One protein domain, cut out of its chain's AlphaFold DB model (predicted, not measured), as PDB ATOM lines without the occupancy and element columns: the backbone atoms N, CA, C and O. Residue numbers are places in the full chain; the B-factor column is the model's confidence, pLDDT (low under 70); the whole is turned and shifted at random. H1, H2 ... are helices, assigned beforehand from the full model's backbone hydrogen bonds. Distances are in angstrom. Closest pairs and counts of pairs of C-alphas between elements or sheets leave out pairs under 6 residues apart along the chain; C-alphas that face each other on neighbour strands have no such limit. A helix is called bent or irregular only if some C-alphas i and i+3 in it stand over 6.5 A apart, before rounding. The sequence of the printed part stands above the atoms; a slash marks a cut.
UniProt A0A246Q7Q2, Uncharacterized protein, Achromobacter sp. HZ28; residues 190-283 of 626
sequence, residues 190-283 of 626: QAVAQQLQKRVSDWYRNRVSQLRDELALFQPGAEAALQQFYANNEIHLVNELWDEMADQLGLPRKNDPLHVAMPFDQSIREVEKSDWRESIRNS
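This is residues 190 to 283 of the 626 residues of an uncharacterized protein of Achromobacter sp. HZ28 (UniProt A0A246Q7Q2). This is a long helical hairpin, H1 and H2 side by side, with a shorter helix, H3, packed on residues 191 to 199 of H1, near the end away from the hairpin's turn. Residues 216 to 221 stick out at that turn, and a long link, residues 250 to 269, loops from the end of H2 back to H3. The printed part has 94 residues with three named helices, H1, H2, H3 in order, and no named strand: all helix. It is only just compact, close to loose, with a radius of gyration of the C-alphas of 14.3 A, and elongated, spanning 46 by 26 by 21 A.

Find C-alpha 222 at (-21.385, -5.924, -86.341); from there H2, residues 222 to 249, runs 37.5 A, with a kink of 46 degrees near residue 232. It is irregular: C-alphas 244 and 247 are 7.5 A apart. H1, residues 190 to 215, begins at (-2.306, 20.143, -95.232) and runs 35.7 A, with a kink of 25 degrees near residue 209. It is only just irregular, with C-alphas 210 and 213 6.6 A apart. H3, residues 270 to 283, ends at (4.049, 14.034, -101.985).

H2 and H1 form a hairpin and touch, their closest C-alphas, Val 238 and Leu 196, 6.1 A apart. They run opposite ways at a shallow tilt of 34.9 degrees, only just short of steep. H1 touches H3 with residues 191 to 199 alone, closest at the C-alphas of Val 192 and Ile 280, 6.4 A. Their tilt of 35.1 degrees is only just steep, opposite ways. H2 and H3 are close but not clearly touching, with the closest C-alphas, Met 245 and Arg 277, 7.3 A apart. In H3 every O i to N i+4 pair is within hydrogen-bond range; in H1 20 of 22 are, in H2 20 of 24.

Look to Leu 217 and Gly 250 for the two C-alphas farthest apart, 46.1 A. The printed part has no cut; the link from H1 to H2 is short and that from H2 to H3 long. The model's pLDDT is under 70 at residues 216 to 217 and 259 to 266.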
ATOM      1  N   GLN A 190      -1.077  20.595 -94.588       86.25
ATOM      2  CA  GLN A 190      -2.306  20.143 -95.232       86.25
ATOM      3  C   GLN A 190      -2.079  18.908 -96.115       86.25
ATOM      4  O   GLN A 190      -2.862  17.959 -96.047       86.25
ATOM      5  N   ALA A 191      -1.002  18.873 -96.906       89.06
ATOM      6  CA  ALA A 191      -0.668  17.714 -97.731       89.06
ATOM      7  C   ALA A 191      -0.424  16.459 -96.876       89.06
ATOM      8  O   ALA A 191      -0.924  15.381 -97.209       89.06
ATOM      9  N   VAL A 192       0.283  16.589 -95.744       90.81
ATOM     10  CA  VAL A 192       0.486  15.470 -94.807       90.81
ATOM     11  C   VAL A 192      -0.837  15.011 -94.208       90.81
ATOM     12  O   VAL A 192      -1.130  13.814 -94.246       90.81
ATOM     13  N   ALA A 193      -1.653  15.944 -93.709       88.38
ATOM     14  CA  ALA A 193      -2.932  15.631 -93.076       88.38
ATOM     15  C   ALA A 193      -3.853  14.875 -94.043       88.38
ATOM     16  O   ALA A 193      -4.366  13.809 -93.712       88.38
ATOM     17  N   GLN A 194      -3.996  15.373 -95.276       88.19
ATOM     18  CA  GLN A 194      -4.826  14.745 -96.304       88.19
ATOM     19  C   GLN A 194      -4.330  13.345 -96.686       88.19
ATOM     20  O   GLN A 194      -5.137  12.432 -96.864       88.19
ATOM     21  N   GLN A 195      -3.012  13.151 -96.816       90.56
ATOM     22  CA  GLN A 195      -2.446  11.842 -97.151       90.56
ATOM     23  C   GLN A 195      -2.618  10.834 -96.013       90.56
ATOM     24  O   GLN A 195      -2.975   9.686 -96.285       90.56
ATOM     25  N   LEU A 196      -2.387  11.242 -94.762       91.50
ATOM     26  CA  LEU A 196      -2.601  10.386 -93.596       91.50
ATOM     27  C   LEU A 196      -4.073  10.015 -93.454       91.50
ATOM     28  O   LEU A 196      -4.381   8.826 -93.411       91.50
ATOM     29  N   GLN A 197      -4.969  11.006 -93.492       90.12
ATOM     30  CA  GLN A 197      -6.412  10.789 -93.441       90.12
ATOM     31  C   GLN A 197      -6.844   9.795 -94.519       90.12
ATOM     32  O   GLN A 197      -7.410   8.755 -94.208       90.12
ATOM     33  N   LYS A 198      -6.495  10.052 -95.788       89.19
ATOM     34  CA  LYS A 198      -6.854   9.173 -96.907       89.19
ATOM     35  C   LYS A 198      -6.372   7.738 -96.693       89.19
ATOM     36  O   LYS A 198      -7.120   6.796 -96.941       89.19
ATOM     37  N   ARG A 199      -5.123   7.557 -96.253       90.06
ATOM     38  CA  ARG A 199      -4.529   6.229 -96.042       90.06
ATOM     39  C   ARG A 199      -5.191   5.482 -94.901       90.06
ATOM     40  O   ARG A 199      -5.471   4.295 -95.055       90.06
ATOM     41  N   VAL A 200      -5.466   6.171 -93.801       89.50
ATOM     42  CA  VAL A 200      -6.185   5.615 -92.657       89.50
ATOM     43  C   VAL A 200      -7.612   5.234 -93.069       89.50
ATOM     44  O   VAL A 200      -8.000   4.081 -92.874       89.50
ATOM     45  N   SER A 201      -8.345   6.116 -93.758       87.19
ATOM     46  CA  SER A 201      -9.683   5.818 -94.289       87.19
ATOM     47  C   SER A 201      -9.683   4.608 -95.234       87.19
ATOM     48  O   SER A 201     -10.548   3.733 -95.142       87.19
ATOM     49  N   ASP A 202      -8.720   4.538 -96.159       85.25
ATOM     50  CA  ASP A 202      -8.597   3.432 -97.114       85.25
ATOM     51  C   ASP A 202      -8.225   2.122 -96.406       85.25
ATOM     52  O   ASP A 202      -8.777   1.063 -96.724       85.25
ATOM     53  N   TRP A 203      -7.322   2.175 -95.423       86.88
ATOM     54  CA  TRP A 203      -6.969   1.033 -94.584       86.88
ATOM     55  C   TRP A 203      -8.190   0.510 -93.826       86.88
ATOM     56  O   TRP A 203      -8.497  -0.681 -93.924       86.88
ATOM     57  N   TYR A 204      -8.955   1.395 -93.179       84.81
ATOM     58  CA  TYR A 204     -10.190   1.034 -92.488       84.81
ATOM     59  C   TYR A 204     -11.219   0.413 -93.419       84.81
ATOM     60  O   TYR A 204     -11.737  -0.666 -93.133       84.81
ATOM     61  N   ARG A 205     -11.488   1.040 -94.568       82.62
ATOM     62  CA  ARG A 205     -12.448   0.520 -95.549       82.62
ATOM     63  C   ARG A 205     -12.058  -0.877 -96.019       82.62
ATOM     64  O   ARG A 205     -12.904  -1.770 -96.102       82.62
ATOM     65  N   ASN A 206     -10.773  -1.081 -96.303       82.19
ATOM     66  CA  ASN A 206     -10.252  -2.387 -96.685       82.19
ATOM     67  C   ASN A 206     -10.403  -3.401 -95.550       82.19
ATOM     68  O   ASN A 206     -10.766  -4.548 -95.817       82.19
ATOM     69  N   ARG A 207     -10.178  -2.992 -94.299       80.25
ATOM     70  CA  ARG A 207     -10.269  -3.891 -93.153       80.25
ATOM     71  C   ARG A 207     -11.702  -4.278 -92.811       80.25
ATOM     72  O   ARG A 207     -11.974  -5.467 -92.673       80.25
ATOM     73  N   VAL A 208     -12.627  -3.318 -92.783       78.75
ATOM     74  CA  VAL A 208     -14.074  -3.574 -92.664       78.75
ATOM     75  C   VAL A 208     -14.517  -4.541 -93.755       78.75
ATOM     76  O   VAL A 208     -15.162  -5.538 -93.457       78.75
ATOM     77  N   SER A 209     -14.115  -4.304 -95.009       78.56
ATOM     78  CA  SER A 209     -14.481  -5.180 -96.124       78.56
ATOM     79  C   SER A 209     -13.952  -6.609 -95.974       78.56
ATOM     80  O   SER A 209     -14.613  -7.525 -96.448       78.56
ATOM     81  N   GLN A 210     -12.772  -6.804 -95.378       78.06
ATOM     82  CA  GLN A 210     -12.209  -8.137 -95.134       78.06
ATOM     83  C   GLN A 210     -12.941  -8.850 -93.996       78.06
ATOM     84  O   GLN A 210     -13.284 -10.020 -94.126       78.06
ATOM     85  N   LEU A 211     -13.209  -8.134 -92.902       76.88
ATOM     86  CA  LEU A 211     -13.880  -8.686 -91.729       76.88
ATOM     87  C   LEU A 211     -15.383  -8.872 -91.939       76.88
ATOM     88  O   LEU A 211     -15.997  -9.643 -91.213       76.88
ATOM     89  N   ARG A 212     -15.991  -8.190 -92.915       77.19
ATOM     90  CA  ARG A 212     -17.432  -8.264 -93.185       77.19
ATOM     91  C   ARG A 212     -17.906  -9.703 -93.361       77.19
ATOM     92  O   ARG A 212     -18.900 -10.089 -92.754       77.19
ATOM     93  N   ASP A 213     -17.193 -10.485 -94.165       70.31
ATOM     94  CA  ASP A 213     -17.595 -11.857 -94.476       70.31
ATOM     95  C   ASP A 213     -17.427 -12.780 -93.250       70.31
ATOM     96  O   ASP A 213     -18.238 -13.681 -93.041       70.31
ATOM     97  N   GLU A 214     -16.435 -12.512 -92.393       72.44
ATOM     98  CA  GLU A 214     -16.238 -13.226 -91.124       72.44
ATOM     99  C   GLU A 214     -17.312 -12.841 -90.093       72.44
ATOM    100  O   GLU A 214     -17.932 -13.706 -89.481       72.44
ATOM    101  N   LEU A 215     -17.590 -11.548 -89.923       71.38
ATOM    102  CA  LEU A 215     -18.491 -11.020 -88.895       71.38
ATOM    103  C   LEU A 215     -19.968 -11.247 -89.203       71.38
ATOM    104  O   LEU A 215     -20.752 -11.459 -88.275       71.38
ATOM    105  N   ALA A 216     -20.347 -11.260 -90.484       69.19
ATOM    106  CA  ALA A 216     -21.711 -11.561 -90.912       69.19
ATOM    107  C   ALA A 216     -22.191 -12.945 -90.436       69.19
ATOM    108  O   ALA A 216     -23.394 -13.155 -90.286       69.19
ATOM    109  N   LEU A 217     -21.267 -13.875 -90.164       68.50
ATOM    110  CA  LEU A 217     -21.580 -15.213 -89.660       68.50
ATOM    111  C   LEU A 217     -21.847 -15.251 -88.150       68.50
ATOM    112  O   LEU A 217     -22.575 -16.129 -87.690       68.50
ATOM    113  N   PHE A 218     -21.272 -14.326 -87.377       71.56
ATOM    114  CA  PHE A 218     -21.288 -14.397 -85.912       71.56
ATOM    115  C   PHE A 218     -22.192 -13.350 -85.257       71.56
ATOM    116  O   PHE A 218     -22.753 -13.635 -84.198       71.56
ATOM    117  N   GLN A 219     -22.349 -12.158 -85.847       76.69
ATOM    118  CA  GLN A 219     -23.118 -11.062 -85.244       76.69
ATOM    119  C   GLN A 219     -23.780 -10.150 -86.300       76.69
ATOM    120  O   GLN A 219     -23.120  -9.287 -86.888       76.69
ATOM    121  N   PRO A 220     -25.104 -10.268 -86.518       76.12
ATOM    122  CA  PRO A 220     -25.865  -9.299 -87.304       76.12
ATOM    123  C   PRO A 220     -25.714  -7.883 -86.726       76.12
ATOM    124  O   PRO A 220     -25.903  -7.676 -85.531       76.12
ATOM    125  N   GLY A 221     -25.368  -6.904 -87.567       80.88
ATOM    126  CA  GLY A 221     -25.139  -5.511 -87.148       80.88
ATOM    127  C   GLY A 221     -23.699  -5.176 -86.738       80.88
ATOM    128  O   GLY A 221     -23.388  -3.996 -86.570       80.88
ATOM    129  N   ALA A 222     -22.796  -6.162 -86.660       80.31
ATOM    130  CA  ALA A 222     -21.385  -5.924 -86.341       80.31
ATOM    131  C   ALA A 222     -20.680  -5.008 -87.352       80.31
ATOM    132  O   ALA A 222     -19.811  -4.237 -86.963       80.31
ATOM    133  N   GLU A 223     -21.072  -5.040 -88.631       80.81
ATOM    134  CA  GLU A 223     -20.529  -4.131 -89.648       80.81
ATOM    135  C   GLU A 223     -20.848  -2.664 -89.329       80.81
ATOM    136  O   GLU A 223     -19.946  -1.833 -89.344       80.81
ATOM    137  N   ALA A 224     -22.102  -2.349 -88.990       83.38
ATOM    138  CA  ALA A 224     -22.512  -0.987 -88.649       83.38
ATOM    139  C   ALA A 224     -21.845  -0.509 -87.351       83.38
ATOM    140  O   ALA A 224     -21.337   0.609 -87.292       83.38
ATOM    141  N   ALA A 225     -21.781  -1.379 -86.336       82.06
ATOM    142  CA  ALA A 225     -21.089  -1.084 -85.084       82.06
ATOM    143  C   ALA A 225     -19.588  -0.832 -85.307       82.06
ATOM    144  O   ALA A 225     -19.024   0.096 -84.732       82.06
ATOM    145  N   LEU A 226     -18.948  -1.615 -86.181       80.00
ATOM    146  CA  LEU A 226     -17.563  -1.388 -86.566       80.00
ATOM    147  C   LEU A 226     -17.389  -0.090 -87.335       80.00
ATOM    148  O   LEU A 226     -16.515   0.683 -86.979       80.00
ATOM    149  N   GLN A 227     -18.200   0.174 -88.359       81.94
ATOM    150  CA  GLN A 227     -18.134   1.428 -89.115       81.94
ATOM    151  C   GLN A 227     -18.259   2.643 -88.191       81.94
ATOM    152  O   GLN A 227     -17.477   3.581 -88.317       81.94
ATOM    153  N   GLN A 228     -19.180   2.595 -87.227       82.69
ATOM    154  CA  GLN A 228     -19.330   3.643 -86.223       82.69
ATOM    155  C   GLN A 228     -18.107   3.742 -85.302       82.69
ATOM    156  O   GLN A 228     -17.622   4.840 -85.043       82.69
ATOM    157  N   PHE A 229     -17.569   2.609 -84.838       81.19
ATOM    158  CA  PHE A 229     -16.329   2.592 -84.064       81.19
ATOM    159  C   PHE A 229     -15.173   3.222 -84.852       81.19
ATOM    160  O   PHE A 229     -14.445   4.048 -84.312       81.19
ATOM    161  N   TYR A 230     -15.017   2.872 -86.127       78.44
ATOM    162  CA  TYR A 230     -13.972   3.406 -86.994       78.44
ATOM    163  C   TYR A 230     -14.123   4.913 -87.201       78.44
ATOM    164  O   TYR A 230     -13.160   5.642 -86.986       78.44
ATOM    165  N   ALA A 231     -15.328   5.385 -87.529       78.88
ATOM    166  CA  ALA A 231     -15.601   6.811 -87.703       78.88
ATOM    167  C   ALA A 231     -15.255   7.626 -86.444       78.88
ATOM    168  O   ALA A 231     -14.696   8.713 -86.545       78.88
ATOM    169  N   ASN A 232     -15.516   7.074 -85.258       79.94
ATOM    170  CA  ASN A 232     -15.239   7.751 -83.991       79.94
ATOM    171  C   ASN A 232     -13.753   7.745 -83.592       79.94
ATOM    172  O   ASN A 232     -13.355   8.563 -82.770       79.94
ATOM    173  N   ASN A 233     -12.944   6.823 -84.127       81.56
ATOM    174  CA  ASN A 233     -11.542   6.638 -83.726       81.56
ATOM    175  C   ASN A 233     -10.527   7.021 -84.809       81.56
ATOM    176  O   ASN A 233      -9.325   7.004 -84.557       81.56
ATOM    177  N   GLU A 234     -10.988   7.380 -86.007       84.62
ATOM    178  CA  GLU A 234     -10.118   7.669 -87.142       84.62
ATOM    179  C   GLU A 234      -9.141   8.812 -86.871       84.62
ATOM    180  O   GLU A 234      -7.947   8.672 -87.137       84.62
ATOM    181  N   ILE A 235      -9.623   9.908 -86.281       83.31
ATOM    182  CA  ILE A 235      -8.787  11.073 -85.976       83.31
ATOM    183  C   ILE A 235      -7.649  10.732 -85.004       83.31
ATOM    184  O   ILE A 235      -6.540  11.235 -85.161       83.31
ATOM    185  N   HIS A 236      -7.890   9.829 -84.050       85.31
ATOM    186  CA  HIS A 236      -6.885   9.402 -83.078       85.31
ATOM    187  C   HIS A 236      -5.763   8.613 -83.744       85.31
ATOM    188  O   HIS A 236      -4.588   8.870 -83.495       85.31
ATOM    189  N   LEU A 237      -6.114   7.704 -84.659       86.38
ATOM    190  CA  LEU A 237      -5.119   6.945 -85.412       86.38
ATOM    191  C   LEU A 237      -4.335   7.842 -86.380       86.38
ATOM    192  O   LEU A 237      -3.134   7.653 -86.565       86.38
ATOM    193  N   VAL A 238      -4.992   8.840 -86.979       88.38
ATOM    194  CA  VAL A 238      -4.320   9.852 -87.806       88.38
ATOM    195  C   VAL A 238      -3.335  10.671 -86.972       88.38
ATOM    196  O   VAL A 238      -2.198  10.840 -87.406       88.38
ATOM    197  N   ASN A 239      -3.731  11.135 -85.784       87.56
ATOM    198  CA  ASN A 239      -2.859  11.898 -84.888       87.56
ATOM    199  C   ASN A 239      -1.675  11.061 -84.378       87.56
ATOM    200  O   ASN A 239      -0.557  11.564 -84.328       87.56
ATOM    201  N   GLU A 240      -1.886   9.782 -84.062       88.25
ATOM    202  CA  GLU A 240      -0.804   8.869 -83.673       88.25
ATOM    203  C   GLU A 240       0.233   8.732 -84.794       88.25
ATOM    204  O   GLU A 240       1.428   8.938 -84.578       88.25
ATOM    205  N   LEU A 241      -0.217   8.456 -86.021       89.94
ATOM    206  CA  LEU A 241       0.677   8.357 -87.177       89.94
ATOM    207  C   LEU A 241       1.327   9.699 -87.527       89.94
ATOM    208  O   LEU A 241       2.462   9.720 -87.999       89.94
ATOM    209  N   TRP A 242       0.626  10.813 -87.311       91.06
ATOM    210  CA  TRP A 242       1.193  12.151 -87.445       91.06
ATOM    211  C   TRP A 242       2.360  12.334 -86.477       91.06
ATOM    212  O   TRP A 242       3.449  12.705 -86.909       91.06
ATOM    213  N   ASP A 243       2.167  12.015 -85.198       89.31
ATOM    214  CA  ASP A 243       3.187  12.155 -84.156       89.31
ATOM    215  C   ASP A 243       4.394  11.239 -84.394       89.31
ATOM    216  O   ASP A 243       5.534  11.663 -84.200       89.31
ATOM    217  N   GLU A 244       4.175  10.021 -84.901       89.44
ATOM    218  CA  GLU A 244       5.253   9.115 -85.326       89.44
ATOM    219  C   GLU A 244       6.105   9.691 -86.474       89.44
ATOM    220  O   GLU A 244       7.296   9.381 -86.596       89.44
ATOM    221  N   MET A 245       5.506  10.511 -87.344       88.19
ATOM    222  CA  MET A 245       6.165  11.101 -88.514       88.19
ATOM    223  C   MET A 245       6.647  12.537 -88.282       88.19
ATOM    224  O   MET A 245       7.433  13.041 -89.090       88.19
ATOM    225  N   ALA A 246       6.209  13.181 -87.200       86.69
ATOM    226  CA  ALA A 246       6.365  14.608 -86.959       86.69
ATOM    227  C   ALA A 246       7.826  15.063 -87.050       86.69
ATOM    228  O   ALA A 246       8.150  15.928 -87.862       86.69
ATOM    229  N   ASP A 247       8.725  14.399 -86.320       82.06
ATOM    230  CA  ASP A 247      10.149  14.751 -86.283       82.06
ATOM    231  C   ASP A 247      10.821  14.601 -87.665       82.06
ATOM    232  O   ASP A 247      11.688  15.387 -88.035       82.06
ATOM    233  N   GLN A 248      10.410  13.606 -88.462       82.69
ATOM    234  CA  GLN A 248      10.980  13.349 -89.795       82.69
ATOM    235  C   GLN A 248      10.495  14.351 -90.849       82.69
ATOM    236  O   GLN A 248      11.151  14.523 -91.876       82.69
ATOM    237  N   LEU A 249       9.330  14.961 -90.625       82.94
ATOM    238  CA  LEU A 249       8.675  15.892 -91.547       82.94
ATOM    239  C   LEU A 249       8.720  17.348 -91.044       82.94
ATOM    240  O   LEU A 249       8.186  18.253 -91.701       82.94
ATOM    241  N   GLY A 250       9.359  17.584 -89.895       80.62
ATOM    242  CA  GLY A 250       9.397  18.881 -89.231       80.62
ATOM    243  C   GLY A 250       8.008  19.407 -88.919       80.62
ATOM    244  O   GLY A 250       7.715  20.547 -89.259       80.62
ATOM    245  N   LEU A 251       7.119  18.566 -88.399       83.88
ATOM    246  CA  LEU A 251       5.754  18.944 -88.036       83.88
ATOM    247  C   LEU A 251       5.646  19.078 -86.515       83.88
ATOM    248  O   LEU A 251       6.327  18.344 -85.797       83.88
ATOM    249  N   PRO A 252       4.772  19.959 -86.003       81.56
ATOM    250  CA  PRO A 252       4.448  19.964 -84.584       81.56
ATOM    251  C   PRO A 252       3.678  18.689 -84.226       81.56
ATOM    252  O   PRO A 252       2.786  18.269 -84.969       81.56
ATOM    253  N   ARG A 253       3.986  18.088 -83.075       82.56
ATOM    254  CA  ARG A 253       3.217  16.950 -82.552       82.56
ATOM    255  C   ARG A 253       1.833  17.397 -82.078       82.56
ATOM    256  O   ARG A 253       1.695  18.451 -81.457       82.56
ATOM    257  N   LYS A 254       0.814  16.585 -82.350       81.75
ATOM    258  CA  LYS A 254      -0.567  16.745 -81.881       81.75
ATOM    259  C   LYS A 254      -0.725  16.287 -80.427       81.75
ATOM    260  O   LYS A 254      -1.491  16.914 -79.700       81.75
ATOM    261  N   ASN A 255       0.043  15.284 -79.984       77.62
ATOM    262  CA  ASN A 255       0.027  14.709 -78.632       77.62
ATOM    263  C   ASN A 255      -1.369  14.227 -78.203       77.62
ATOM    264  O   ASN A 255      -1.881  14.620 -77.152       77.62
ATOM    265  N   ASP A 256      -1.995  13.394 -79.031       79.50
ATOM    266  CA  ASP A 256      -3.323  12.853 -78.741       79.50
ATOM    267  C   ASP A 256      -3.267  11.841 -77.572       79.50
ATOM    268  O   ASP A 256      -2.627  10.798 -77.695       79.50
ATOM    269  N   PRO A 257      -3.914  12.106 -76.421       71.44
ATOM    270  CA  PRO A 257      -3.905  11.207 -75.265       71.44
ATOM    271  C   PRO A 257      -4.750   9.941 -75.471       71.44
ATOM    272  O   PRO A 257      -4.655   9.009 -74.668       71.44
ATOM    273  N   LEU A 258      -5.634   9.916 -76.475       72.50
ATOM    274  CA  LEU A 258      -6.551   8.811 -76.726       72.50
ATOM    275  C   LEU A 258      -5.951   7.848 -77.748       72.50
ATOM    276  O   LEU A 258      -6.436   7.709 -78.865       72.50
ATOM    277  N   HIS A 259      -4.924   7.112 -77.325       67.94
ATOM    278  CA  HIS A 259      -4.487   5.926 -78.057       67.94
ATOM    279  C   HIS A 259      -5.532   4.824 -77.903       67.94
ATOM    280  O   HIS A 259      -5.624   4.160 -76.864       67.94
ATOM    281  N   VAL A 260      -6.346   4.639 -78.936       66.25
ATOM    282  CA  VAL A 260      -7.361   3.590 -78.950       66.25
ATOM    283  C   VAL A 260      -6.806   2.372 -79.668       66.25
ATOM    284  O   VAL A 260      -6.612   2.370 -80.881       66.25
ATOM    285  N   ALA A 261      -6.578   1.302 -78.902       66.00
ATOM    286  CA  ALA A 261      -6.251   0.008 -79.477       66.00
ATOM    287  C   ALA A 261      -7.409  -0.460 -80.367       66.00
ATOM    288  O   ALA A 261      -8.567  -0.529 -79.944       66.00
ATOM    289  N   MET A 262      -7.080  -0.797 -81.610       66.50
ATOM    290  CA  MET A 262      -8.049  -1.312 -82.562       66.50
ATOM    291  C   MET A 262      -8.649  -2.630 -82.052       66.50
ATOM    292  O   MET A 262      -7.904  -3.495 -81.572       66.50
ATOM    293  N   PRO A 263      -9.974  -2.842 -82.169       62.91
ATOM    294  CA  PRO A 263     -10.563  -4.141 -81.899       62.91
ATOM    295  C   PRO A 263      -9.859  -5.207 -82.746       62.91
ATOM    296  O   PRO A 263      -9.496  -4.965 -83.897       62.91
ATOM    297  N   PHE A 264      -9.678  -6.393 -82.160       61.84
ATOM    298  CA  PHE A 264      -9.019  -7.557 -82.770       61.84
ATOM    299  C   PHE A 264      -7.483  -7.507 -82.880       61.84
ATOM    300  O   PHE A 264      -6.933  -8.254 -83.688       61.84
ATOM    301  N   ASP A 265      -6.806  -6.693 -82.057       58.62
ATOM    302  CA  ASP A 265      -5.332  -6.651 -81.920       58.62
ATOM    303  C   ASP A 265      -4.606  -6.429 -83.260       58.62
ATOM    304  O   ASP A 265      -3.615  -7.072 -83.608       58.62
ATOM    305  N   GLN A 266      -5.178  -5.550 -84.081       67.94
ATOM    306  CA  GLN A 266      -4.691  -5.265 -85.425       67.94
ATOM    307  C   GLN A 266      -4.183  -3.839 -85.500       67.94
ATOM    308  O   GLN A 266      -4.948  -2.894 -85.679       67.94
ATOM    309  N   SER A 267      -2.869  -3.703 -85.395       79.38
ATOM    310  CA  SER A 267      -2.168  -2.474 -85.730       79.38
ATOM    311  C   SER A 267      -1.872  -2.406 -87.229       79.38
ATOM    312  O   SER A 267      -1.772  -3.424 -87.926       79.38
ATOM    313  N   ILE A 268      -1.719  -1.183 -87.739       84.81
ATOM    314  CA  ILE A 268      -1.121  -0.966 -89.059       84.81
ATOM    315  C   ILE A 268       0.305  -1.510 -88.996       84.81
ATOM    316  O   ILE A 268       1.082  -1.137 -88.114       84.81
ATOM    317  N   ARG A 269       0.655  -2.410 -89.917       86.62
ATOM    318  CA  ARG A 269       1.956  -3.085 -89.881       86.62
ATOM    319  C   ARG A 269       3.071  -2.092 -90.188       86.62
ATOM    320  O   ARG A 269       2.907  -1.224 -91.039       86.62
ATOM    321  N   GLU A 270       4.250  -2.297 -89.607       87.62
ATOM    322  CA  GLU A 270       5.419  -1.432 -89.849       87.62
ATOM    323  C   GLU A 270       5.795  -1.291 -91.328       87.62
ATOM    324  O   GLU A 270       6.208  -0.222 -91.766       87.62
ATOM    325  N   VAL A 271       5.603  -2.346 -92.126       85.44
ATOM    326  CA  VAL A 271       5.817  -2.281 -93.581       85.44
ATOM    327  C   VAL A 271       4.849  -1.285 -94.228       85.44
ATOM    328  O   VAL A 271       5.276  -0.444 -95.009       85.44
ATOM    329  N   GLU A 272       3.569  -1.313 -93.845       86.44
ATOM    330  CA  GLU A 272       2.562  -0.374 -94.352       86.44
ATOM    331  C   GLU A 272       2.872   1.051 -93.886       86.44
ATOM    332  O   GLU A 272       2.889   1.965 -94.707       86.44
ATOM    333  N   LYS A 273       3.218   1.241 -92.605       88.75
ATOM    334  CA  LYS A 273       3.653   2.546 -92.084       88.75
ATOM    335  C   LYS A 273       4.878   3.083 -92.831       88.75
ATOM    336  O   LYS A 273       4.946   4.273 -93.127       88.75
ATOM    337  N   SER A 274       5.854   2.229 -93.148       86.94
ATOM    338  CA  SER A 274       7.047   2.602 -93.919       86.94
ATOM    339  C   SER A 274       6.694   3.029 -95.346       86.94
ATOM    340  O   SER A 274       7.156   4.076 -95.800       86.94
ATOM    341  N   ASP A 275       5.835   2.272 -96.030       84.50
ATOM    342  CA  ASP A 275       5.361   2.612 -97.376       84.50
ATOM    343  C   ASP A 275       4.575   3.932 -97.376       84.50
ATOM    344  O   ASP A 275       4.672   4.743 -98.302       84.50
ATOM    345  N   TRP A 276       3.798   4.180 -96.318       89.50
ATOM    346  CA  TRP A 276       3.037   5.414 -96.150       89.50
ATOM    347  C   TRP A 276       3.955   6.606 -95.921       89.50
ATOM    348  O   TRP A 276       3.784   7.614 -96.602       89.50
ATOM    349  N   ARG A 277       4.962   6.473 -95.049       88.38
ATOM    350  CA  ARG A 277       5.990   7.502 -94.826       88.38
ATOM    351  C   ARG A 277       6.689   7.887 -96.118       88.38
ATOM    352  O   ARG A 277       6.793   9.070 -96.430       88.38
ATOM    353  N   GLU A 278       7.137   6.897 -96.881       85.38
ATOM    354  CA  GLU A 278       7.838   7.154 -98.135       85.38
ATOM    355  C   GLU A 278       6.916   7.808 -99.167       85.38
ATOM    356  O   GLU A 278       7.302   8.754 -99.853       85.38
ATOM    357  N   SER A 279       5.660   7.376 -99.253       84.19
ATOM    358  CA  SER A 279       4.720   8.022-100.159       84.19
ATOM    359  C   SER A 279       4.337   9.440 -99.731       84.19
ATOM    360  O   SER A 279       4.159  10.282-100.609       84.19
ATOM    361  N   ILE A 280       4.201   9.712 -98.430       89.62
ATOM    362  CA  ILE A 280       3.961  11.063 -97.908       89.62
ATOM    363  C   ILE A 280       5.163  11.937 -98.250       89.62
ATOM    364  O   ILE A 280       4.989  12.974 -98.881       89.62
ATOM    365  N   ARG A 281       6.389  11.481 -97.976       85.56
ATOM    366  CA  ARG A 281       7.616  12.193 -98.359       85.56
ATOM    367  C   ARG A 281       7.654  12.515 -99.855       85.56
ATOM    368  O   ARG A 281       7.962  13.640-100.228       85.56
ATOM    369  N   ASN A 282       7.269  11.565-100.707       81.56
ATOM    370  CA  ASN A 282       7.189  11.785-102.152       81.56
ATOM    371  C   ASN A 282       6.111  12.798-102.571       81.56
ATOM    372  O   ASN A 282       6.253  13.418-103.623       81.56
ATOM    373  N   SER A 283       5.055  12.983-101.771       84.31
ATOM    374  CA  SER A 283       4.049  14.034-101.985       84.31
ATOM    375  C   SER A 283       4.487  15.412-101.480       84.31
ATOM    376  O   SER A 283       3.953  16.419-101.924       84.31
TER     377      SER A 283